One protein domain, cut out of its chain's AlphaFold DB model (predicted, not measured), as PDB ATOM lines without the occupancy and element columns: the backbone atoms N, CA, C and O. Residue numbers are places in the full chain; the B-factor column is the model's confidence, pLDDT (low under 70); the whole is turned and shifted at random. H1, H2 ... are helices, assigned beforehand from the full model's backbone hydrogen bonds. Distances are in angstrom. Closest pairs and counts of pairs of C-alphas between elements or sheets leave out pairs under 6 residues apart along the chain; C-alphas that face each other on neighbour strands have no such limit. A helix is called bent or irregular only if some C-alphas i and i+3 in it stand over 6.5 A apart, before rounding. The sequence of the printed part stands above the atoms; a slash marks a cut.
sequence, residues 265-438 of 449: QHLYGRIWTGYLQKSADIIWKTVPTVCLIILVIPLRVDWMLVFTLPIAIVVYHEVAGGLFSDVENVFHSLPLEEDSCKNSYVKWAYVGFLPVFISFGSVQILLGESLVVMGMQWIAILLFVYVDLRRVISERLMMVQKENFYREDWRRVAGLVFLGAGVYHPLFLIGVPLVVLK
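This is residues 265 to 438 of the 449 residues of an uncharacterized protein of Halobacillus litoralis (UniProt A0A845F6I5). A lengthwise bundle of helices: H2, H3, H6 and the bent H5 make its four sides, with H2 and H6 at opposite corners and apart, and the hairpin of H7 and H8 packs on H6, the longest helix. At one end of the bundle H1 packs slantwise on the first arm of H5, and the short H4, which touches no helix, follows H3 in the chain. The printed part has 174 residues with eight named helices, H1 to H8 in chain order, and no named strand; the class is all helix. It is compact, with a radius of gyration of the C-alphas of 16.9 A and spans of 52 by 35 by 22 A.

Start at H6, residues 371 to 400, the hub, touching four other helices. H3, residues 302 to 325, touches it at a shallow tilt of 30 degrees, the same way; the closest C-alphas, of Gly 321 and Ile 393, are 5.9 A apart. H2, residues 280 to 296, forms a hairpin with H3, closest at the C-alphas of Val 290 and Ala 312, 5.6 A. H5, residues 338 to 366, was assigned as one helix by its hydrogen bonds but is bent: C-alphas 352 and 355 are 7.0 A apart, and its arms, H5a (338 to 352) and H5b (355 to 366), stand at 41 degrees. H5a touches residues 386 to 394 of H6 at a steep tilt of 42 degrees, closest at the C-alphas of Val 346 and Arg 390, 6.4 A. H5b touches H2, closest at the C-alphas of Cys 291 and Val 356, 5.2 A, and only just touches H6, with 3 pairs of C-alphas within 8 A. H7, residues 409 to 424, touches residues 305 to 310 of H3; the closest C-alphas, of Val 306 and Gly 420, are 4.2 A apart. H8, residues 426 to 437, forms a hairpin with H7 and touches H6, closest at the C-alphas of Ala 380 and Leu 429, 6.3 A. H1, residues 265 to 278, touches H5a at a steep tilt of 48 degrees, closest at the C-alphas of Gln 265 and Ser 340, 5.6 A. H4, residues 328 to 331, touches no helix. Every O i to N i+4 pair is within hydrogen-bond range in H1, H5a, H5b and H6; the counts are 12 of 13 in H2, 17 of 20 in H3, 11 of 12 in H7 and 3 of 8 in H8, where 7 of 9 O i to N i+3 pairs are within range, and H4 is too short for an i+4 pair.

Find C-alpha 371 at (46.757, -2.355, -147.020); from there H6 runs 42.9 A to C-alpha 400 at (71.686, 32.570, -145.525). H3 spans 35.8 A, with a kink of 28 degrees near residue 309. H1 begins at C-alpha 265, (69.585, 20.284, -129.430).

The C-alphas farthest apart, of Ser 333 and Gly 368, are 52.4 A apart. The printed part has no cut, and no link is long. Look for pLDDT under 70 at residues 328 to 336, 404 to 408 and 437 to 438; the mean of the printed part is 83.9.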
ATOM      1  N   GLN A 265      70.787  20.622-128.651       71.62
ATOM      2  CA  GLN A 265      69.585  20.284-129.430       71.62
ATOM      3  C   GLN A 265      68.266  20.687-128.748       71.62
ATOM      4  O   GLN A 265      67.319  21.108-129.421       71.62
ATOM      5  N   HIS A 266      68.182  20.576-127.417       75.00
ATOM      6  CA  HIS A 266      67.003  21.005-126.663       75.00
ATOM      7  C   HIS A 266      66.859  22.529-126.627       75.00
ATOM      8  O   HIS A 266      65.726  23.020-126.618       75.00
ATOM      9  N   LEU A 267      67.973  23.269-126.644       78.62
ATOM     10  CA  LEU A 267      67.962  24.726-126.749       78.62
ATOM     11  C   LEU A 267      67.395  25.161-128.108       78.62
ATOM     12  O   LEU A 267      66.424  25.918-128.140       78.62
ATOM     13  N   TYR A 268      67.907  24.597-129.209       81.81
ATOM     14  CA  TYR A 268      67.371  24.849-130.552       81.81
ATOM     15  C   TYR A 268      65.898  24.466-130.656       81.81
ATOM     16  O   TYR A 268      65.087  25.247-131.143       81.81
ATOM     17  N   GLY A 269      65.512  23.307-130.111       80.88
ATOM     18  CA  GLY A 269      64.115  22.876-130.119       80.88
ATOM     19  C   GLY A 269      63.200  23.874-129.408       80.88
ATOM     20  O   GLY A 269      62.085  24.124-129.855       80.88
ATOM     21  N   ARG A 270      63.681  24.499-128.328       79.50
ATOM     22  CA  ARG A 270      62.945  25.545-127.620       79.50
ATOM     23  C   ARG A 270      62.819  26.826-128.447       79.50
ATOM     24  O   ARG A 270      61.726  27.391-128.482       79.50
ATOM     25  N   ILE A 271      63.893  27.260-129.106       83.00
ATOM     26  CA  ILE A 271      63.875  28.429-130.001       83.00
ATOM     27  C   ILE A 271      62.850  28.202-131.118       83.00
ATOM     28  O   ILE A 271      61.941  29.015-131.286       83.00
ATOM     29  N   TRP A 272      62.895  27.035-131.767       85.62
ATOM     30  CA  TRP A 272      61.946  26.652-132.810       85.62
ATOM     31  C   TRP A 272      60.502  26.623-132.315       85.62
ATOM     32  O   TRP A 272      59.630  27.179-132.971       85.62
ATOM     33  N   THR A 273      60.224  26.072-131.126       83.31
ATOM     34  CA  THR A 273      58.851  26.111-130.587       83.31
ATOM     35  C   THR A 273      58.346  27.526-130.328       83.31
ATOM     36  O   THR A 273      57.167  27.791-130.541       83.31
ATOM     37  N   GLY A 274      59.212  28.436-129.873       81.00
ATOM     38  CA  GLY A 274      58.845  29.836-129.668       81.00
ATOM     39  C   GLY A 274      58.561  30.546-130.989       81.00
ATOM     40  O   GLY A 274      57.564  31.257-131.095       81.00
ATOM     41  N   TYR A 275      59.393  30.306-132.003       85.06
ATOM     42  CA  TYR A 275      59.217  30.884-133.330       85.06
ATOM     43  C   TYR A 275      57.964  30.335-134.035       85.06
ATOM     44  O   TYR A 275      57.110  31.110-134.451       85.06
ATOM     45  N   LEU A 276      57.763  29.012-134.056       85.25
ATOM     46  CA  LEU A 276      56.570  28.388-134.646       85.25
ATOM     47  C   LEU A 276      55.270  28.835-133.956       85.25
ATOM     48  O   LEU A 276      54.238  28.943-134.608       85.25
ATOM     49  N   GLN A 277      55.306  29.140-132.654       82.56
ATOM     50  CA  GLN A 277      54.160  29.739-131.958       82.56
ATOM     51  C   GLN A 277      53.875  31.175-132.410       82.56
ATOM     52  O   GLN A 277      52.712  31.570-132.449       82.56
ATOM     53  N   LYS A 278      54.909  31.955-132.740       83.75
ATOM     54  CA  LYS A 278      54.752  33.308-133.288       83.75
ATOM     55  C   LYS A 278      54.197  33.257-134.715       83.75
ATOM     56  O   LYS A 278      53.296  34.023-135.033       83.75
ATOM     57  N   SER A 279      54.660  32.302-135.516       84.44
ATOM     58  CA  SER A 279      54.213  32.075-136.898       84.44
ATOM     59  C   SER A 279      53.006  31.131-137.006       84.44
ATOM     60  O   SER A 279      52.697  30.628-138.087       84.44
ATOM     61  N   ALA A 280      52.298  30.888-135.896       82.81
ATOM     62  CA  ALA A 280      51.200  29.928-135.837       82.81
ATOM     63  C   ALA A 280      50.048  30.271-136.790       82.81
ATOM     64  O   ALA A 280      49.398  29.356-137.279       82.81
ATOM     65  N   ASP A 281      49.816  31.554-137.086       83.50
ATOM     66  CA  ASP A 281      48.779  31.989-138.034       83.50
ATOM     67  C   ASP A 281      49.059  31.490-139.465       83.50
ATOM     68  O   ASP A 281      48.169  30.973-140.137       83.50
ATOM     69  N   ILE A 282      50.320  31.539-139.909       86.38
ATOM     70  CA  ILE A 282      50.733  31.029-141.227       86.38
ATOM     71  C   ILE A 282      50.555  29.506-141.281       86.38
ATOM     72  O   ILE A 282      50.024  28.970-142.253       86.38
ATOM     73  N   ILE A 283      50.958  28.803-140.220       87.25
ATOM     74  CA  ILE A 283      50.829  27.341-140.122       87.25
ATOM     75  C   ILE A 283      49.349  26.931-140.123       87.25
ATOM     76  O   ILE A 283      48.964  26.004-140.836       87.25
ATOM     77  N   TRP A 284      48.503  27.647-139.375       84.94
ATOM     78  CA  TRP A 284      47.067  27.369-139.304       84.94
ATOM     79  C   TRP A 284      46.310  27.695-140.590       84.94
ATOM     80  O   TRP A 284      45.229  27.156-140.795       84.94
ATOM     81  N   LYS A 285      46.855  28.531-141.475       88.25
ATOM     82  CA  LYS A 285      46.281  28.757-142.807       88.25
ATOM     83  C   LYS A 285      46.746  27.700-143.805       88.25
ATOM     84  O   LYS A 285      45.938  27.180-144.569       88.25
ATOM     85  N   THR A 286      48.029  27.347-143.789       88.00
ATOM     86  CA  THR A 286      48.628  26.471-144.808       88.00
ATOM     87  C   THR A 286      48.295  24.998-144.602       88.00
ATOM     88  O   THR A 286      47.815  24.361-145.537       88.00
ATOM     89  N   VAL A 287      48.472  24.455-143.391       90.50
ATOM     90  CA  VAL A 287      48.266  23.019-143.127       90.50
ATOM     91  C   VAL A 287      46.826  22.584-143.431       90.50
ATOM     92  O   VAL A 287      46.669  21.633-144.195       90.50
ATOM     93  N   PRO A 288      45.767  23.271-142.955       89.50
ATOM     94  CA  PRO A 288      44.399  22.878-143.289       89.50
ATOM     95  C   PRO A 288      44.072  23.041-144.766       89.50
ATOM     96  O   PRO A 288      43.344  22.215-145.301       89.50
ATOM     97  N   THR A 289      44.617  24.062-145.436       89.19
ATOM     98  CA  THR A 289      44.410  24.252-146.880       89.19
ATOM     99  C   THR A 289      44.996  23.081-147.664       89.19
ATOM    100  O   THR A 289      44.323  22.517-148.522       89.19
ATOM    101  N   VAL A 290      46.214  22.651-147.323       90.88
ATOM    102  CA  VAL A 290      46.853  21.480-147.938       90.88
ATOM    103  C   VAL A 290      46.075  20.197-147.626       90.88
ATOM    104  O   VAL A 290      45.809  19.412-148.534       90.88
ATOM    105  N   CYS A 291      45.645  20.005-146.374       91.75
ATOM    106  CA  CYS A 291      44.772  18.893-145.994       91.75
ATOM    107  C   CYS A 291      43.482  18.876-146.826       91.75
ATOM    108  O   CYS A 291      43.102  17.828-147.332       91.75
ATOM    109  N   LEU A 292      42.837  20.029-147.011       88.38
ATOM    110  CA  LEU A 292      41.587  20.157-147.758       88.38
ATOM    111  C   LEU A 292      41.784  19.842-149.246       88.38
ATOM    112  O   LEU A 292      40.967  19.128-149.817       88.38
ATOM    113  N   ILE A 293      42.886  20.291-149.856       88.62
ATOM    114  CA  ILE A 293      43.239  19.961-151.247       88.62
ATOM    115  C   ILE A 293      43.394  18.444-151.430       88.62
ATOM    116  O   ILE A 293      42.843  17.888-152.380       88.62
ATOM    117  N   ILE A 294      44.103  17.772-150.515       90.38
ATOM    118  CA  ILE A 294      44.287  16.312-150.562       90.38
ATOM    119  C   ILE A 294      42.970  15.575-150.319       90.38
ATOM    120  O   ILE A 294      42.765  14.518-150.896       90.38
ATOM    121  N   LEU A 295      42.089  16.100-149.468       89.31
ATOM    122  CA  LEU A 295      40.876  15.397-149.061       89.31
ATOM    123  C   LEU A 295      39.739  15.594-150.074       89.31
ATOM    124  O   LEU A 295      39.112  14.632-150.493       89.31
ATOM    125  N   VAL A 296      39.476  16.825-150.508       87.75
ATOM    126  CA  VAL A 296      38.280  17.156-151.302       87.75
ATOM    127  C   VAL A 296      38.426  16.794-152.777       87.75
ATOM    128  O   VAL A 296      37.473  16.298-153.373       87.75
ATOM    129  N   ILE A 297      39.589  17.056-153.379       87.12
ATOM    130  CA  ILE A 297      39.763  16.903-154.831       87.12
ATOM    131  C   ILE A 297      39.737  15.420-155.243       87.12
ATOM    132  O   ILE A 297      38.930  15.073-156.107       87.12
ATOM    133  N   PRO A 298      40.521  14.518-154.618       86.12
ATOM    134  CA  PRO A 298      40.512  13.103-154.982       86.12
ATOM    135  C   PRO A 298      39.182  12.406-154.704       86.12
ATOM    136  O   PRO A 298      38.823  11.506-155.443       86.12
ATOM    137  N   LEU A 299      38.405  12.855-153.708       82.75
ATOM    138  CA  LEU A 299      37.064  12.308-153.449       82.75
ATOM    139  C   LEU A 299      36.057  12.584-154.573       82.75
ATOM    140  O   LEU A 299      34.993  11.970-154.610       82.75
ATOM    141  N   ARG A 300      36.339  13.550-155.454       85.62
ATOM    142  CA  ARG A 300      35.523  13.805-156.647       85.62
ATOM    143  C   ARG A 300      36.055  13.077-157.868       85.62
ATOM    144  O   ARG A 300      35.261  12.702-158.724       85.62
ATOM    145  N   VAL A 301      37.375  12.955-157.967       85.56
ATOM    146  CA  VAL A 301      38.062  12.413-159.134       85.56
ATOM    147  C   VAL A 301      39.331  11.687-158.679       85.56
ATOM    148  O   VAL A 301      40.356  12.322-158.421       85.56
ATOM    149  N   ASP A 302      39.274  10.358-158.639       83.50
ATOM    150  CA  ASP A 302      40.321   9.506-158.056       83.50
ATOM    151  C   ASP A 302      41.715   9.765-158.656       83.50
ATOM    152  O   ASP A 302      42.713   9.846-157.937       83.50
ATOM    153  N   TRP A 303      41.799   9.998-159.974       85.31
ATOM    154  CA  TRP A 303      43.088  10.185-160.657       85.31
ATOM    155  C   TRP A 303      43.793  11.488-160.342       85.31
ATOM    156  O   TRP A 303      45.013  11.588-160.510       85.31
ATOM    157  N   MET A 304      43.066  12.477-159.823       88.69
ATOM    158  CA  MET A 304      43.673  13.743-159.436       88.69
ATOM    159  C   MET A 304      44.648  13.580-158.270       88.69
ATOM    160  O   MET A 304      45.503  14.447-158.084       88.69
ATOM    161  N   LEU A 305      44.593  12.463-157.536       88.19
ATOM    162  CA  LEU A 305      45.509  12.164-156.439       88.19
ATOM    163  C   LEU A 305      46.988  12.160-156.885       88.19
ATOM    164  O   LEU A 305      47.862  12.611-156.142       88.19
ATOM    165  N   VAL A 306      47.258  11.770-158.139       89.38
ATOM    166  CA  VAL A 306      48.594  11.800-158.773       89.38
ATOM    167  C   VAL A 306      49.202  13.199-158.780       89.38
ATOM    168  O   VAL A 306      50.417  13.342-158.672       89.38
ATOM    169  N   PHE A 307      48.368  14.230-158.906       89.06
ATOM    170  CA  PHE A 307      48.798  15.622-158.999       89.06
ATOM    171  C   PHE A 307      48.697  16.337-157.653       89.06
ATOM    172  O   PHE A 307      49.590  17.102-157.288       89.06
ATOM    173  N   THR A 308      47.636  16.075-156.888       90.50
ATOM    174  CA  THR A 308      47.401  16.763-155.614       90.50
ATOM    175  C   THR A 308      48.443  16.398-154.564       90.50
ATOM    176  O   THR A 308      48.871  17.287-153.829       90.50
ATOM    177  N   LEU A 309      48.917  15.145-154.518       90.25
ATOM    178  CA  LEU A 309      49.952  14.718-153.572       90.25
ATOM    179  C   LEU A 309      51.297  15.442-153.810       90.25
ATOM    180  O   LEU A 309      51.792  16.071-152.870       90.25
ATOM    181  N   PRO A 310      51.889  15.444-155.024       91.06
ATOM    182  CA  PRO A 310      53.092  16.226-155.306       91.06
ATOM    183  C   PRO A 310      52.942  17.718-155.014       91.06
ATOM    184  O   PRO A 310      53.822  18.306-154.386       91.06
ATOM    185  N   ILE A 311      51.823  18.329-155.422       89.75
ATOM    186  CA  ILE A 311      51.564  19.757-155.185       89.75
ATOM    187  C   ILE A 311      51.522  20.045-153.683       89.75
ATOM    188  O   ILE A 311      52.176  20.976-153.214       89.75
ATOM    189  N   ALA A 312      50.808  19.226-152.912       91.25
ATOM    190  CA  ALA A 312      50.719  19.364-151.466       91.25
ATOM    191  C   ALA A 312      52.090  19.270-150.787       91.25
ATOM    192  O   ALA A 312      52.409  20.089-149.921       91.25
ATOM    193  N   ILE A 313      52.919  18.306-151.202       91.69
ATOM    194  CA  ILE A 313      54.284  18.149-150.699       91.69
ATOM    195  C   ILE A 313      55.111  19.395-151.036       91.69
ATOM    196  O   ILE A 313      55.749  19.944-150.141       91.69
ATOM    197  N   VAL A 314      55.076  19.888-152.276       91.19
ATOM    198  CA  VAL A 314      55.830  21.086-152.684       91.19
ATOM    199  C   VAL A 314      55.414  22.310-151.875       91.19
ATOM    200  O   VAL A 314      56.278  22.969-151.299       91.19
ATOM    201  N   VAL A 315      54.110  22.584-151.773       90.12
ATOM    202  CA  VAL A 315      53.580  23.716-150.997       90.12
ATOM    203  C   VAL A 315      54.017  23.614-149.538       90.12
ATOM    204  O   VAL A 315      54.491  24.594-148.966       90.12
ATOM    205  N   TYR A 316      53.927  22.421-148.946       92.38
ATOM    206  CA  TYR A 316      54.382  22.184-147.580       92.38
ATOM    207  C   TYR A 316      55.875  22.495-147.400       92.38
ATOM    208  O   TYR A 316      56.260  23.187-146.456       92.38
ATOM    209  N   HIS A 317      56.719  22.021-148.320       91.38
ATOM    210  CA  HIS A 317      58.166  22.226-148.265       91.38
ATOM    211  C   HIS A 317      58.560  23.688-148.470       91.38
ATOM    212  O   HIS A 317      59.462  24.157-147.783       91.38
ATOM    213  N   GLU A 318      57.898  24.424-149.366       89.25
ATOM    214  CA  GLU A 318      58.184  25.853-149.560       89.25
ATOM    215  C   GLU A 318      57.770  26.683-148.341       89.25
ATOM    216  O   GLU A 318      58.517  27.564-147.924       89.25
ATOM    217  N   VAL A 319      56.637  26.366-147.704       90.25
ATOM    218  CA  VAL A 319      56.223  27.033-146.458       90.25
ATOM    219  C   VAL A 319      57.189  26.708-145.318       90.25
ATOM    220  O   VAL A 319      57.606  27.614-144.596       90.25
ATOM    221  N   ALA A 320      57.589  25.444-145.159       89.75
ATOM    222  CA  ALA A 320      58.579  25.057-144.155       89.75
ATOM    223  C   ALA A 320      59.940  25.729-144.426       89.75
ATOM    224  O   ALA A 320      60.525  26.345-143.542       89.75
ATOM    225  N   GLY A 321      60.421  25.701-145.668       87.00
ATOM    226  CA  GLY A 321      61.649  26.387-146.068       87.00
ATOM    227  C   GLY A 321      61.592  27.899-145.825       87.00
ATOM    228  O   GLY A 321      62.553  28.464-145.309       87.00
ATOM    229  N   GLY A 322      60.461  28.541-146.128       86.06
ATOM    230  CA  GLY A 322      60.236  29.968-145.889       86.06
ATOM    231  C   GLY A 322      60.219  30.336-144.402       86.06
ATOM    232  O   GLY A 322      60.832  31.320-143.993       86.06
ATOM    233  N   LEU A 323      59.584  29.504-143.569       87.50
ATOM    234  CA  LEU A 323      59.609  29.667-142.112       87.50
ATOM    235  C   LEU A 323      61.012  29.481-141.530       87.50
ATOM    236  O   LEU A 323      61.306  30.057-140.490       87.50
ATOM    237  N   PHE A 324      61.863  28.670-142.159       85.31
ATOM    238  CA  PHE A 324      63.257  28.526-141.748       85.31
ATOM    239  C   PHE A 324      64.080  29.774-142.096       85.31
ATOM    240  O   PHE A 324      64.819  30.260-141.241       85.31
ATOM    241  N   SER A 325      63.926  30.316-143.312       80.69
ATOM    242  CA  SER A 325      64.662  31.514-143.744       80.69
ATOM    243  C   SER A 325      64.303  32.759-142.937       80.69
ATOM    244  O   SER A 325      65.177  33.545-142.615       80.69
ATOM    245  N   ASP A 326      63.050  32.922-142.521       78.31
ATOM    246  CA  ASP A 326      62.620  34.117-141.778       78.31
ATOM    247  C   ASP A 326      63.213  34.201-140.345       78.31
ATOM    248  O   ASP A 326      63.151  35.237-139.680       78.31
ATOM    249  N   VAL A 327      63.868  33.135-139.857       71.81
ATOM    250  CA  VAL A 327      64.595  33.142-138.567       71.81
ATOM    251  C   VAL A 327      66.037  33.662-138.693       71.81
ATOM    252  O   VAL A 327      66.743  33.773-137.689       71.81
ATOM    253  N   GLU A 328      66.463  34.050-139.898       61.19
ATOM    254  CA  GLU A 328      67.764  34.659-140.225       61.19
ATOM    255  C   GLU A 328      68.158  35.787-139.253       61.19
ATOM    256  O   GLU A 328      69.256  35.783-138.692       61.19
ATOM    257  N   ASN A 329      67.217  36.673-138.913       60.22
ATOM    258  CA  ASN A 329      67.463  37.797-138.001       60.22
ATOM    259  C   ASN A 329      67.787  37.383-136.552       60.22
ATOM    260  O   ASN A 329      68.400  38.147-135.809       60.22
ATOM    261  N   VAL A 330      67.366  36.190-136.119       62.28
ATOM    262  CA  VAL A 330      67.576  35.710-134.741       62.28
ATOM    263  C   VAL A 330      68.871  34.906-134.628       62.28
ATOM    264  O   VAL A 330      69.506  34.916-133.576       62.28
ATOM    265  N   PHE A 331      69.280  34.226-135.700       64.00
ATOM    266  CA  PHE A 331      70.400  33.289-135.673       64.00
ATOM    267  C   PHE A 331      71.758  33.900-136.044       64.00
ATOM    268  O   PHE A 331      72.772  33.323-135.667       64.00
ATOM    269  N   HIS A 332      71.815  35.089-136.659       63.50
ATOM    270  CA  HIS A 332      73.090  35.783-136.923       63.50
ATOM    271  C   HIS A 332      73.899  36.139-135.664       63.50
ATOM    272  O   HIS A 332      75.108  36.328-135.748       63.50
ATOM    273  N   SER A 333      73.252  36.237-134.500       63.88
ATOM    274  CA  SER A 333      73.906  36.602-133.234       63.88
ATOM    275  C   SER A 333      74.320  35.402-132.374       63.88
ATOM    276  O   SER A 333      74.909  35.590-131.310       63.88
ATOM    277  N   LEU A 334      74.025  34.170-132.807       68.81
ATOM    278  CA  LEU A 334      74.286  32.950-132.043       68.81
ATOM    279  C   LEU A 334      75.372  32.101-132.724       68.81
ATOM    280  O   LEU A 334      75.318  31.924-133.939       68.81
ATOM    281  N   PRO A 335      76.326  31.513-131.975       64.88
ATOM    282  CA  PRO A 335      77.229  30.509-132.530       64.88
ATOM    283  C   PRO A 335      76.410  29.273-132.935       64.88
ATOM    284  O   PRO A 335      75.887  28.546-132.084       64.88
ATOM    285  N   LEU A 336      76.233  29.080-134.242       67.88
ATOM    286  CA  LEU A 336      75.379  28.040-134.813       67.88
ATOM    287  C   LEU A 336      76.137  26.718-134.961       67.88
ATOM    288  O   LEU A 336      77.063  26.604-135.756       67.88
ATOM    289  N   GLU A 337      75.668  25.682-134.268       78.62
ATOM    290  CA  GLU A 337      75.969  24.298-134.643       78.62
ATOM    291  C   GLU A 337      74.988  23.883-135.745       78.62
ATOM    292  O   GLU A 337      73.819  23.578-135.472       78.62
ATOM    293  N   GLU A 338      75.445  23.888-136.997       77.94
ATOM    294  CA  GLU A 338      74.578  23.698-138.164       77.94
ATOM    295  C   GLU A 338      73.773  22.396-138.127       77.94
ATOM    296  O   GLU A 338      72.562  22.403-138.359       77.94
ATOM    297  N   ASP A 339      74.421  21.276-137.811       80.81
ATOM    298  CA  ASP A 339      73.777  19.961-137.825       80.81
ATOM    299  C   ASP A 339      72.738  19.816-136.711       80.81
ATOM    300  O   ASP A 339      71.645  19.281-136.927       80.81
ATOM    301  N   SER A 340      73.042  20.347-135.522       81.25
ATOM    302  CA  SER A 340      72.118  20.390-134.386       81.25
ATOM    303  C   SER A 340      70.888  21.247-134.706       81.25
ATOM    304  O   SER A 340      69.763  20.853-134.378       81.25
ATOM    305  N   CYS A 341      71.075  22.385-135.382       82.62
ATOM    306  CA  CYS A 341      69.992  23.278-135.786       82.62
ATOM    307  C   CYS A 341      69.092  22.638-136.858       82.62
ATOM    308  O   CYS A 341      67.874  22.545-136.656       82.62
ATOM    309  N   LYS A 342      69.693  22.108-137.938       84.06
ATOM    310  CA  LYS A 342      68.998  21.413-139.040       84.06
ATOM    311  C   LYS A 342      68.151  20.257-138.508       84.06
ATOM    312  O   LYS A 342      66.946  20.208-138.746       84.06
ATOM    313  N   ASN A 343      68.751  19.358-137.727       86.62
ATOM    314  CA  ASN A 343      68.055  18.180-137.202       86.62
ATOM    315  C   ASN A 343      66.910  18.552-136.251       86.62
ATOM    316  O   ASN A 343      65.853  17.917-136.269       86.62
ATOM    317  N   SER A 344      67.099  19.591-135.430       87.00
ATOM    318  CA  SER A 344      66.058  20.068-134.518       87.00
ATOM    319  C   SER A 344      64.867  20.657-135.281       87.00
ATOM    320  O   SER A 344      63.720  20.345-134.951       87.00
ATOM    321  N   TYR A 345      65.117  21.436-136.339       88.56
ATOM    322  CA  TYR A 345      64.058  22.003-137.173       88.56
ATOM    323  C   TYR A 345      63.310  20.933-137.980       88.56
ATOM    324  O   TYR A 345      62.082  20.874-137.912       88.56
ATOM    325  N   VAL A 346      64.035  20.026-138.655       89.38
ATOM    326  CA  VAL A 346      63.444  18.903-139.411       89.38
ATOM    327  C   VAL A 346      62.496  18.097-138.529       89.38
ATOM    328  O   VAL A 346      61.403  17.754-138.962       89.38
ATOM    329  N   LYS A 347      62.864  17.836-137.269       89.75
ATOM    330  CA  LYS A 347      62.002  17.100-136.335       89.75
ATOM    331  C   LYS A 347      60.660  17.800-136.100       89.75
ATOM    332  O   LYS A 347      59.628  17.136-136.089       89.75
ATOM    333  N   TRP A 348      60.656  19.118-135.909       88.19
ATOM    334  CA  TRP A 348      59.422  19.885-135.706       88.19
ATOM    335  C   TRP A 348      58.603  20.028-136.985       88.19
ATOM    336  O   TRP A 348      57.386  19.861-136.947       88.19
ATOM    337  N   ALA A 349      59.262  20.271-138.114       89.75
ATOM    338  CA  ALA A 349      58.606  20.307-139.411       89.75
ATOM    339  C   ALA A 349      58.033  18.926-139.788       89.75
ATOM    340  O   ALA A 349      56.961  18.842-140.365       89.75
ATOM    341  N   TYR A 350      58.640  17.819-139.374       89.94
ATOM    342  CA  TYR A 350      58.051  16.494-139.573       89.94
ATOM    343  C   TYR A 350      56.794  16.273-138.713       89.94
ATOM    344  O   TYR A 350      55.804  15.714-139.178       89.94
ATOM    345  N   VAL A 351      56.781  16.782-137.474       89.44
ATOM    346  CA  VAL A 351      55.571  16.780-136.627       89.44
ATOM    347  C   VAL A 351      54.454  17.626-137.252       89.44
ATOM    348  O   VAL A 351      53.293  17.225-137.203       89.44
ATOM    349  N   GLY A 352      54.789  18.758-137.879       88.00
ATOM    350  CA  GLY A 352      53.834  19.601-138.609       88.00
ATOM    351  C   GLY A 352      53.230  18.942-139.856       88.00
ATOM    352  O   GLY A 352      52.120  19.294-140.241       88.00
ATOM    353  N   PHE A 353      53.915  17.956-140.444       91.94
ATOM    354  CA  PHE A 353      53.450  17.213-141.620       91.94
ATOM    355  C   PHE A 353      52.427  16.119-141.266       91.94
ATOM    356  O   PHE A 353      51.681  15.648-142.121       91.94
ATOM    357  N   LEU A 354      52.347  15.729-139.992       91.75
ATOM    358  CA  LEU A 354      51.509  14.626-139.519       91.75
ATOM    359  C   LEU A 354      50.013  14.775-139.893       91.75
ATOM    360  O   LEU A 354      49.437  13.795-140.362       91.75
ATOM    361  N   PRO A 355      49.366  15.957-139.791       91.38
ATOM    362  CA  PRO A 355      47.984  16.139-140.251       91.38
ATOM    363  C   PRO A 355      47.800  15.919-141.760       91.38
ATOM    364  O   PRO A 355      46.793  15.349-142.180       91.38
ATOM    365  N   VAL A 356      48.779  16.329-142.577       91.69
ATOM    366  CA  VAL A 356      48.774  16.124-144.037       91.69
ATOM    367  C   VAL A 356      48.865  14.630-144.347       91.69
ATOM    368  O   VAL A 356      48.083  14.113-145.141       91.69
ATOM    369  N   PHE A 357      49.747  13.920-143.641       92.75
ATOM    370  CA  PHE A 357      49.897  12.470-143.749       92.75
ATOM    371  C   PHE A 357      48.628  11.706-143.336       92.75
ATOM    372  O   PHE A 357      48.194  10.807-144.052       92.75
ATOM    373  N   ILE A 358      47.980  12.101-142.232       91.81
ATOM    374  CA  ILE A 358      46.687  11.528-141.816       91.81
ATOM    375  C   ILE A 358      45.618  11.770-142.886       91.81
ATOM    376  O   ILE A 358      44.849  10.862-143.191       91.81
ATOM    377  N   SER A 359      45.572  12.974-143.462       91.44
ATOM    378  CA  SER A 359      44.583  13.321-144.491       91.44
ATOM    379  C   SER A 359      44.748  12.434-145.724       91.44
ATOM    380  O   SER A 359      43.776  11.853-146.195       91.44
ATOM    381  N   PHE A 360      45.985  12.240-146.182       91.50
ATOM    382  CA  PHE A 360      46.293  11.309-147.265       91.50
ATOM    383  C   PHE A 360      45.866   9.871-146.935       91.50
ATOM    384  O   PHE A 360      45.135   9.254-147.706       91.50
ATOM    385  N   GLY A 361      46.238   9.362-145.755       90.56
ATOM    386  CA  GLY A 361      45.837   8.024-145.313       90.56
ATOM    387  C   GLY A 361      44.317   7.846-145.253       90.56
ATOM    388  O   GLY A 361      43.809   6.803-145.650       90.56
ATOM    389  N   SER A 362      43.579   8.874-144.821       89.94
ATOM    390  CA  SER A 362      42.114   8.832-144.776       89.94
ATOM    391  C   SER A 362      41.481   8.707-146.163       89.94
ATOM    392  O   SER A 362      40.543   7.935-146.329       89.94
ATOM    393  N   VAL A 363      42.029   9.396-147.170       90.12
ATOM    394  CA  VAL A 363      41.551   9.315-148.557       90.12
ATOM    395  C   VAL A 363      41.793   7.925-149.130       90.12
ATOM    396  O   VAL A 363      40.895   7.364-149.742       90.12
ATOM    397  N   GLN A 364      42.952   7.322-148.871       89.00
ATOM    398  CA  GLN A 364      43.241   5.972-149.362       89.00
ATOM    399  C   GLN A 364      42.349   4.893-148.746       89.00
ATOM    400  O   GLN A 364      41.930   3.972-149.444       89.00
ATOM    401  N   ILE A 365      42.010   5.030-147.458       89.25
ATOM    402  CA  ILE A 365      41.030   4.149-146.806       89.25
ATOM    403  C   ILE A 365      39.658   4.305-147.472       89.25
ATOM    404  O   ILE A 365      38.986   3.308-147.720       89.25
ATOM    405  N   LEU A 366      39.246   5.540-147.779       87.62
ATOM    406  CA  LEU A 366      37.965   5.823-148.437       87.62
ATOM    407  C   LEU A 366      37.908   5.296-149.877       87.62
ATOM    408  O   LEU A 366      36.859   4.819-150.297       87.62
ATOM    409  N   LEU A 367      39.026   5.345-150.607       85.69
ATOM    410  CA  LEU A 367      39.160   4.790-151.959       85.69
ATOM    411  C   LEU A 367      39.290   3.255-151.974       85.69
ATOM    412  O   LEU A 367      39.260   2.650-153.042       85.69
ATOM    413  N   GLY A 368      39.412   2.612-150.808       86.06
ATOM    414  CA  GLY A 368      39.465   1.154-150.693       86.06
ATOM    415  C   GLY A 368      40.775   0.532-151.182       86.06
ATOM    416  O   GLY A 368      40.773  -0.609-151.646       86.06
ATOM    417  N   GLU A 369      41.896   1.256-151.099       86.50
ATOM    418  CA  GLU A 369      43.201   0.715-151.492       86.50
ATOM    419  C   GLU A 369      43.636  -0.465-150.598       86.50
ATOM    420  O   GLU A 369      43.319  -0.556-149.410       86.50
ATOM    421  N   SER A 370      44.406  -1.391-151.175       90.12
ATOM    422  CA  SER A 370      44.984  -2.521-150.438       90.12
ATOM    423  C   SER A 370      45.944  -2.042-149.345       90.12
ATOM    424  O   SER A 370      46.816  -1.209-149.595       90.12
ATOM    425  N   LEU A 371      45.875  -2.660-148.158       87.38
ATOM    426  CA  LEU A 371      46.757  -2.355-147.020       87.38
ATOM    427  C   LEU A 371      48.254  -2.437-147.368       87.38
ATOM    428  O   LEU A 371      49.058  -1.675-146.832       87.38
ATOM    429  N   VAL A 372      48.637  -3.347-148.270       87.69
ATOM    430  CA  VAL A 372      50.035  -3.508-148.703       87.69
ATOM    431  C   VAL A 372      50.489  -2.305-149.531       87.69
ATOM    432  O   VAL A 372      51.590  -1.794-149.328       87.69
ATOM    433  N   VAL A 373      49.625  -1.833-150.431       87.94
ATOM    434  CA  VAL A 373      49.889  -0.682-151.303       87.94
ATOM    435  C   VAL A 373      49.988   0.597-150.476       87.94
ATOM    436  O   VAL A 373      50.991   1.306-150.573       87.94
ATOM    437  N   MET A 374      49.032   0.797-149.565       89.88
ATOM    438  CA  MET A 374      49.052   1.898-148.605       89.88
ATOM    439  C   MET A 374      50.347   1.909-147.787       89.88
ATOM    440  O   MET A 374      51.003   2.942-147.664       89.88
ATOM    441  N   GLY A 375      50.766   0.749-147.265       89.69
ATOM    442  CA  GLY A 375      52.006   0.625-146.499       89.69
ATOM    443  C   GLY A 375      53.245   1.044-147.299       89.69
ATOM    444  O   GLY A 375      54.087   1.789-146.789       89.69
ATOM    445  N   MET A 376      53.345   0.627-148.565       89.38
ATOM    446  CA  MET A 376      54.448   1.021-149.449       89.38
ATOM    447  C   MET A 376      54.452   2.528-149.732       89.38
ATOM    448  O   MET A 376      55.503   3.166-149.630       89.38
ATOM    449  N   GLN A 377      53.296   3.115-150.043       91.06
ATOM    450  CA  GLN A 377      53.173   4.551-150.320       91.06
ATOM    451  C   GLN A 377      53.488   5.385-149.079       91.06
ATOM    452  O   GLN A 377      54.195   6.386-149.170       91.06
ATOM    453  N   TRP A 378      53.038   4.949-147.901       91.81
ATOM    454  CA  TRP A 378      53.335   5.613-146.636       91.81
ATOM    455  C   TRP A 378      54.837   5.663-146.370       91.81
ATOM    456  O   TRP A 378      55.374   6.731-146.084       91.81
ATOM    457  N   ILE A 379      55.532   4.532-146.520       90.94
ATOM    458  CA  ILE A 379      56.988   4.471-146.348       90.94
ATOM    459  C   ILE A 379      57.689   5.388-147.358       90.94
ATOM    460  O   ILE A 379      58.580   6.149-146.976       90.94
ATOM    461  N   ALA A 380      57.271   5.358-148.626       90.31
ATOM    462  CA  ALA A 380      57.862   6.179-149.678       90.31
ATOM    463  C   ALA A 380      57.674   7.683-149.428       90.31
ATOM    464  O   ALA A 380      58.637   8.443-149.545       90.31
ATOM    465  N   ILE A 381      56.472   8.114-149.033       91.75
ATOM    466  CA  ILE A 381      56.171   9.516-148.707       91.75
ATOM    467  C   ILE A 381      56.998   9.967-147.504       91.75
ATOM    468  O   ILE A 381      57.646  11.009-147.573       91.75
ATOM    469  N   LEU A 382      57.024   9.190-146.416       91.56
ATOM    470  CA  LEU A 382      57.772   9.553-145.207       91.56
ATOM    471  C   LEU A 382      59.274   9.681-145.492       91.56
ATOM    472  O   LEU A 382      59.906  10.641-145.048       91.56
ATOM    473  N   LEU A 383      59.835   8.752-146.272       90.81
ATOM    474  CA  LEU A 383      61.240   8.777-146.670       90.81
ATOM    475  C   LEU A 383      61.552   9.974-147.577       90.81
ATOM    476  O   LEU A 383      62.527  10.685-147.331       90.81
ATOM    477  N   PHE A 384      60.725  10.218-148.598       90.69
ATOM    478  CA  PHE A 384      60.922  11.331-149.525       90.69
ATOM    479  C   PHE A 384      60.817  12.682-148.819       90.69
ATOM    480  O   PHE A 384      61.733  13.490-148.927       90.69
ATOM    481  N   VAL A 385      59.750  12.899-148.043       90.81
ATOM    482  CA  VAL A 385      59.531  14.140-147.286       90.81
ATOM    483  C   VAL A 385      60.679  14.380-146.312       90.81
ATOM    484  O   VAL A 385      61.173  15.496-146.219       90.81
ATOM    485  N   TYR A 386      61.158  13.351-145.607       90.62
ATOM    486  CA  TYR A 386      62.276  13.519-144.679       90.62
ATOM    487  C   TYR A 386      63.559  13.987-145.384       90.62
ATOM    488  O   TYR A 386      64.229  14.907-144.904       90.62
ATOM    489  N   VAL A 387      63.912  13.373-146.520       88.69
ATOM    490  CA  VAL A 387      65.154  13.710-147.227       88.69
ATOM    491  C   VAL A 387      65.040  15.015-148.015       88.69
ATOM    492  O   VAL A 387      65.961  15.830-147.933       88.69
ATOM    493  N   ASP A 388      63.930  15.253-148.719       88.12
ATOM    494  CA  ASP A 388      63.705  16.504-149.457       88.12
ATOM    495  C   ASP A 388      63.658  17.696-148.498       88.12
ATOM    496  O   ASP A 388      64.343  18.689-148.715       88.12
ATOM    497  N   LEU A 389      62.972  17.574-147.357       87.69
ATOM    498  CA  LEU A 389      62.929  18.627-146.346       87.69
ATOM    499  C   LEU A 389      64.321  18.940-145.791       87.69
ATOM    500  O   LEU A 389      64.707  20.107-145.721       87.69
ATOM    501  N   ARG A 390      65.110  17.911-145.445       88.25
ATOM    502  CA  ARG A 390      66.494  18.098-144.982       88.25
ATOM    503  C   ARG A 390      67.342  18.816-146.033       88.25
ATOM    504  O   ARG A 390      68.146  19.676-145.674       88.25
ATOM    505  N   ARG A 391      67.142  18.489-147.312       85.75
ATOM    506  CA  ARG A 391      67.818  19.129-148.439       85.75
ATOM    507  C   ARG A 391      67.400  20.592-148.592       85.75
ATOM    508  O   ARG A 391      68.271  21.456-148.569       85.75
ATOM    509  N   VAL A 392      66.101  20.882-148.652       85.81
ATOM    510  CA  VAL A 392      65.559  22.248-148.756       85.81
ATOM    511  C   VAL A 392      66.076  23.123-147.614       85.81
ATOM    512  O   VAL A 392      66.530  24.235-147.852       85.81
ATOM    513  N   ILE A 393      66.091  22.618-146.378       85.75
ATOM    514  CA  ILE A 393      66.621  23.361-145.225       85.75
ATOM    515  C   ILE A 393      68.127  23.604-145.364       85.75
ATOM    516  O   ILE A 393      68.598  24.695-145.050       85.75
ATOM    517  N   SER A 394      68.895  22.616-145.840       84.31
ATOM    518  CA  SER A 394      70.333  22.798-146.066       84.31
ATOM    519  C   SER A 394      70.630  23.841-147.146       84.31
ATOM    520  O   SER A 394      71.497  24.682-146.939       84.31
ATOM    521  N   GLU A 395      69.860  23.850-148.236       82.50
ATOM    522  CA  GLU A 395      69.975  24.843-149.308       82.50
ATOM    523  C   GLU A 395      69.605  26.242-148.796       82.50
ATOM    524  O   GLU A 395      70.321  27.206-149.048       82.50
ATOM    525  N   ARG A 396      68.529  26.363-148.007       81.56
ATOM    526  CA  ARG A 396      68.138  27.635-147.380       81.56
ATOM    527  C   ARG A 396      69.186  28.128-146.379       81.56
ATOM    528  O   ARG A 396      69.417  29.328-146.317       81.56
ATOM    529  N   LEU A 397      69.853  27.236-145.639       77.88
ATOM    530  CA  LEU A 397      70.950  27.630-144.750       77.88
ATOM    531  C   LEU A 397      72.165  28.150-145.534       77.88
ATOM    532  O   LEU A 397      72.713  29.184-145.168       77.88
ATOM    533  N   MET A 398      72.541  27.483-146.629       77.50
ATOM    534  CA  MET A 398      73.641  27.932-147.495       77.50
ATOM    535  C   MET A 398      73.339  29.289-148.149       77.50
ATOM    536  O   MET A 398      74.227  30.134-148.229       77.50
ATOM    537  N   MET A 399      72.080  29.543-148.543       74.62
ATOM    538  CA  MET A 399      71.649  30.875-149.003       74.62
ATOM    539  C   MET A 399      71.866  31.945-147.922       74.62
ATOM    540  O   MET A 399      72.390  33.014-148.226       74.62
ATOM    541  N   VAL A 400      71.503  31.652-146.668       70.69
ATOM    542  CA  VAL A 400      71.686  32.570-145.525       70.69
ATOM    543  C   VAL A 400      73.172  32.823-145.240       70.69
ATOM    544  O   VAL A 400      73.575  33.948-144.953       70.69
ATOM    545  N   GLN A 401      74.019  31.802-145.378       71.00
ATOM    546  CA  GLN A 401      75.474  31.931-145.229       71.00
ATOM    547  C   GLN A 401      76.161  32.579-146.446       71.00
ATOM    548  O   GLN A 401      77.369  32.804-146.409       71.00
ATOM    549  N   LYS A 402      75.404  32.926-147.500       72.75
ATOM    550  CA  LYS A 402      75.910  33.459-148.778       72.75
ATOM    551  C   LYS A 402      76.956  32.550-149.435       72.75
ATOM    552  O   LYS A 402      77.854  33.029-150.127       72.75
ATOM    553  N   GLU A 403      76.837  31.238-149.242       70.44
ATOM    554  CA  GLU A 403      77.684  30.260-149.920       70.44
ATOM    555  C   GLU A 403      77.118  29.918-151.305       70.44
ATOM    556  O   GLU A 403      75.914  29.729-151.484       70.44
ATOM    557  N   ASN A 404      77.994  29.805-152.307       57.94
ATOM    558  CA  ASN A 404      77.598  29.389-153.652       57.94
ATOM    559  C   ASN A 404      77.316  27.880-153.675       57.94
ATOM    560  O   ASN A 404      78.230  27.075-153.487       57.94
ATOM    561  N   PHE A 405      76.079  27.482-153.981       66.75
ATOM    562  CA  PHE A 405      75.707  26.076-154.164       66.75
ATOM    563  C   PHE A 405      74.939  25.848-155.470       66.75
ATOM    564  O   PHE A 405      74.297  26.746-156.013       66.75
ATOM    565  N   TYR A 406      75.012  24.617-155.983       64.25
ATOM    566  CA  TYR A 406      74.294  24.193-157.184       64.25
ATOM    567  C   TYR A 406      72.985  23.497-156.803       64.25
ATOM    568  O   TYR A 406      72.990  22.505-156.068       64.25
ATOM    569  N   ARG A 407      71.862  23.997-157.320       66.00
ATOM    570  CA  ARG A 407      70.524  23.470-157.043       66.00
ATOM    571  C   ARG A 407      70.224  22.296-157.983       66.00
ATOM    572  O   ARG A 407      70.064  22.484-159.185       66.00
ATOM    573  N   GLU A 408      70.170  21.059-157.478       67.94
ATOM    574  CA  GLU A 408      69.796  19.895-158.310       67.94
ATOM    575  C   GLU A 408      68.266  19.696-158.334       67.94
ATOM    576  O   GLU A 408      67.752  18.664-157.892       67.94
ATOM    577  N   ASP A 409      67.530  20.670-158.875       76.88
ATOM    578  CA  ASP A 409      66.055  20.660-158.899       76.88
ATOM    579  C   ASP A 409      65.464  19.440-159.630       76.88
ATOM    580  O   ASP A 409      64.391  18.948-159.275       76.88
ATOM    581  N   TRP A 410      66.193  18.874-160.597       78.75
ATOM    582  CA  TRP A 410      65.736  17.714-161.367       78.75
ATOM    583  C   TRP A 410      65.467  16.475-160.498       78.75
ATOM    584  O   TRP A 410      64.557  15.705-160.802       78.75
ATOM    585  N   ARG A 411      66.216  16.272-159.401       80.38
ATOM    586  CA  ARG A 411      66.001  15.118-158.504       80.38
ATOM    587  C   ARG A 411      64.709  15.252-157.717       80.38
ATOM    588  O   ARG A 411      64.014  14.260-157.516       80.38
ATOM    589  N   ARG A 412      64.394  16.476-157.294       82.94
ATOM    590  CA  ARG A 412      63.153  16.792-156.588       82.94
ATOM    591  C   ARG A 412      61.958  16.542-157.502       82.94
ATOM    592  O   ARG A 412      61.042  15.825-157.117       82.94
ATOM    593  N   VAL A 413      62.025  17.031-158.742       84.81
ATOM    594  CA  VAL A 413      60.991  16.788-159.761       84.81
ATOM    595  C   VAL A 413      60.838  15.293-160.046       84.81
ATOM    596  O   VAL A 413      59.724  14.782-159.996       84.81
ATOM    597  N   ALA A 414      61.937  14.565-160.268       85.75
ATOM    598  CA  ALA A 414      61.884  13.125-160.517       85.75
ATOM    599  C   ALA A 414      61.243  12.356-159.349       85.75
ATOM    600  O   ALA A 414      60.376  11.515-159.571       85.75
ATOM    601  N   GLY A 415      61.616  12.665-158.103       86.00
ATOM    602  CA  GLY A 415      61.031  12.026-156.922       86.00
ATOM    603  C   GLY A 415      59.537  12.318-156.745       86.00
ATOM    604  O   GLY A 415      58.778  11.411-156.413       86.00
ATOM    605  N   LEU A 416      59.098  13.544-157.044       88.31
ATOM    606  CA  LEU A 416      57.681  13.919-157.040       88.31
ATOM    607  C   LEU A 416      56.882  13.177-158.121       88.31
ATOM    608  O   LEU A 416      55.779  12.710-157.850       88.31
ATOM    609  N   VAL A 417      57.451  13.021-159.320       88.12
ATOM    610  CA  VAL A 417      56.835  12.251-160.412       88.12
ATOM    611  C   VAL A 417      56.719  10.772-160.036       88.12
ATOM    612  O   VAL A 417      55.656  10.186-160.228       88.12
ATOM    613  N   PHE A 418      57.759  10.173-159.442       89.12
ATOM    614  CA  PHE A 418      57.698   8.785-158.965       89.12
ATOM    615  C   PHE A 418      56.690   8.590-157.829       89.12
ATOM    616  O   PHE A 418      56.015   7.565-157.801       89.12
ATOM    617  N   LEU A 419      56.550   9.561-156.921       87.81
ATOM    618  CA  LEU A 419      55.520   9.521-155.881       87.81
ATOM    619  C   LEU A 419      54.111   9.603-156.466       87.81
ATOM    620  O   LEU A 419      53.266   8.803-156.083       87.81
ATOM    621  N   GLY A 420      53.868  10.522-157.407       86.88
ATOM    622  CA  GLY A 420      52.576  10.645-158.083       86.88
ATOM    623  C   GLY A 420      52.216   9.384-158.871       86.88
ATOM    624  O   GLY A 420      51.135   8.828-158.691       86.88
ATOM    625  N   ALA A 421      53.139   8.873-159.692       87.75
ATOM    626  CA  ALA A 421      52.949   7.628-160.443       87.75
ATOM    627  C   ALA A 421      52.786   6.403-159.521       87.75
ATOM    628  O   ALA A 421      52.029   5.481-159.825       87.75
ATOM    629  N   GLY A 422      53.461   6.422-158.369       85.75
ATOM    630  CA  GLY A 422      53.402   5.396-157.331       85.75
ATOM    631  C   GLY A 422      52.047   5.257-156.636       85.75
ATOM    632  O   GLY A 422      51.805   4.237-155.991       85.75
ATOM    633  N   VAL A 423      51.155   6.241-156.788       85.38
ATOM    634  CA  VAL A 423      49.771   6.149-156.303       85.38
ATOM    635  C   VAL A 423      49.004   5.085-157.091       85.38
ATOM    636  O   VAL A 423      48.382   4.217-156.495       85.38
ATOM    637  N   TYR A 424      49.109   5.090-158.422       83.44
ATOM    638  CA  TYR A 424      48.437   4.098-159.272       83.44
ATOM    639  C   TYR A 424      49.213   2.797-159.418       83.44
ATOM    640  O   TYR A 424      48.634   1.715-159.504       83.44
ATOM    641  N   HIS A 425      50.537   2.903-159.484       86.75
ATOM    642  CA  HIS A 425      51.403   1.781-159.795       86.75
ATOM    643  C   HIS A 425      52.496   1.670-158.723       86.75
ATOM    644  O   HIS A 425      53.546   2.308-158.839       86.75
ATOM    645  N   PRO A 426      52.299   0.819-157.696       84.81
ATOM    646  CA  PRO A 426      53.188   0.722-156.532       84.81
ATOM    647  C   PRO A 426      54.651   0.423-156.883       84.81
ATOM    648  O   PRO A 426      55.560   0.795-156.145       84.81
ATOM    649  N   LEU A 427      54.905  -0.202-158.038       84.50
ATOM    650  CA  LEU A 427      56.251  -0.497-158.538       84.50
ATOM    651  C   LEU A 427      57.108   0.766-158.736       84.50
ATOM    652  O   LEU A 427      58.318   0.717-158.515       84.50
ATOM    653  N   PHE A 428      56.507   1.913-159.077       87.12
ATOM    654  CA  PHE A 428      57.250   3.172-159.227       87.12
ATOM    655  C   PHE A 428      57.787   3.715-157.894       87.12
ATOM    656  O   PHE A 428      58.756   4.476-157.893       87.12
ATOM    657  N   LEU A 429      57.244   3.272-156.753       85.69
ATOM    658  CA  LEU A 429      57.722   3.674-155.426       85.69
ATOM    659  C   LEU A 429      59.120   3.126-155.118       85.69
ATOM    660  O   LEU A 429      59.845   3.729-154.331       85.69
ATOM    661  N   ILE A 430      59.546   2.047-155.785       82.56
ATOM    662  CA  ILE A 430      60.918   1.516-155.695       82.56
ATOM    663  C   ILE A 430      61.932   2.522-156.277       82.56
ATOM    664  O   ILE A 430      63.086   2.579-155.845       82.56
ATOM    665  N   GLY A 431      61.496   3.379-157.207       79.69
ATOM    666  CA  GLY A 431      62.299   4.470-157.757       79.69
ATOM    667  C   GLY A 431      62.597   5.586-156.751       79.69
ATOM    668  O   GLY A 431      63.637   6.237-156.851       79.69
ATOM    669  N   VAL A 432      61.742   5.783-155.738       82.06
ATOM    670  CA  VAL A 432      61.889   6.867-154.752       82.06
ATOM    671  C   VAL A 432      63.174   6.706-153.921       82.06
ATOM    672  O   VAL A 432      63.991   7.630-153.928       82.06
ATOM    673  N   PRO A 433      63.461   5.548-153.288       79.88
ATOM    674  CA  PRO A 433      64.747   5.310-152.634       79.88
ATOM    675  C   PRO A 433      65.953   5.492-153.560       79.88
ATOM    676  O   PRO A 433      66.970   6.016-153.120       79.88
ATOM    677  N   LEU A 434      65.861   5.104-154.838       77.81
ATOM    678  CA  LEU A 434      66.973   5.213-155.794       77.81
ATOM    679  C   LEU A 434      67.330   6.670-156.120       77.81
ATOM    680  O   LEU A 434      68.512   7.013-156.205       77.81
ATOM    681  N   VAL A 435      66.322   7.534-156.268       77.94
ATOM    682  CA  VAL A 435      66.519   8.976-156.484       77.94
ATOM    683  C   VAL A 435      67.055   9.651-155.218       77.94
ATOM    684  O   VAL A 435      67.890  10.555-155.302       77.94
ATOM    685  N   VAL A 436      66.617   9.182-154.048       73.38
ATOM    686  CA  VAL A 436      66.925   9.776-152.743       73.38
ATOM    687  C   VAL A 436      68.293   9.339-152.182       73.38
ATOM    688  O   VAL A 436      69.002  10.156-151.598       73.38
ATOM    689  N   LEU A 437      68.706   8.079-152.366       68.00
ATOM    690  CA  LEU A 437      69.895   7.490-151.721       68.00
ATOM    691  C   LEU A 437      71.205   7.652-152.505       68.00
ATOM    692  O   LEU A 437      72.262   7.250-152.006       68.00
ATOM    693  N   LYS A 438      71.207   8.222-153.720       60.72
ATOM    694  CA  LYS A 438      72.450   8.318-154.501       60.72
ATOM    695  C   LYS A 438      73.434   9.310-153.858       60.72
ATOM    696  O   LYS A 438      73.298  10.526-153.965       60.72
TER     697      LYS A 438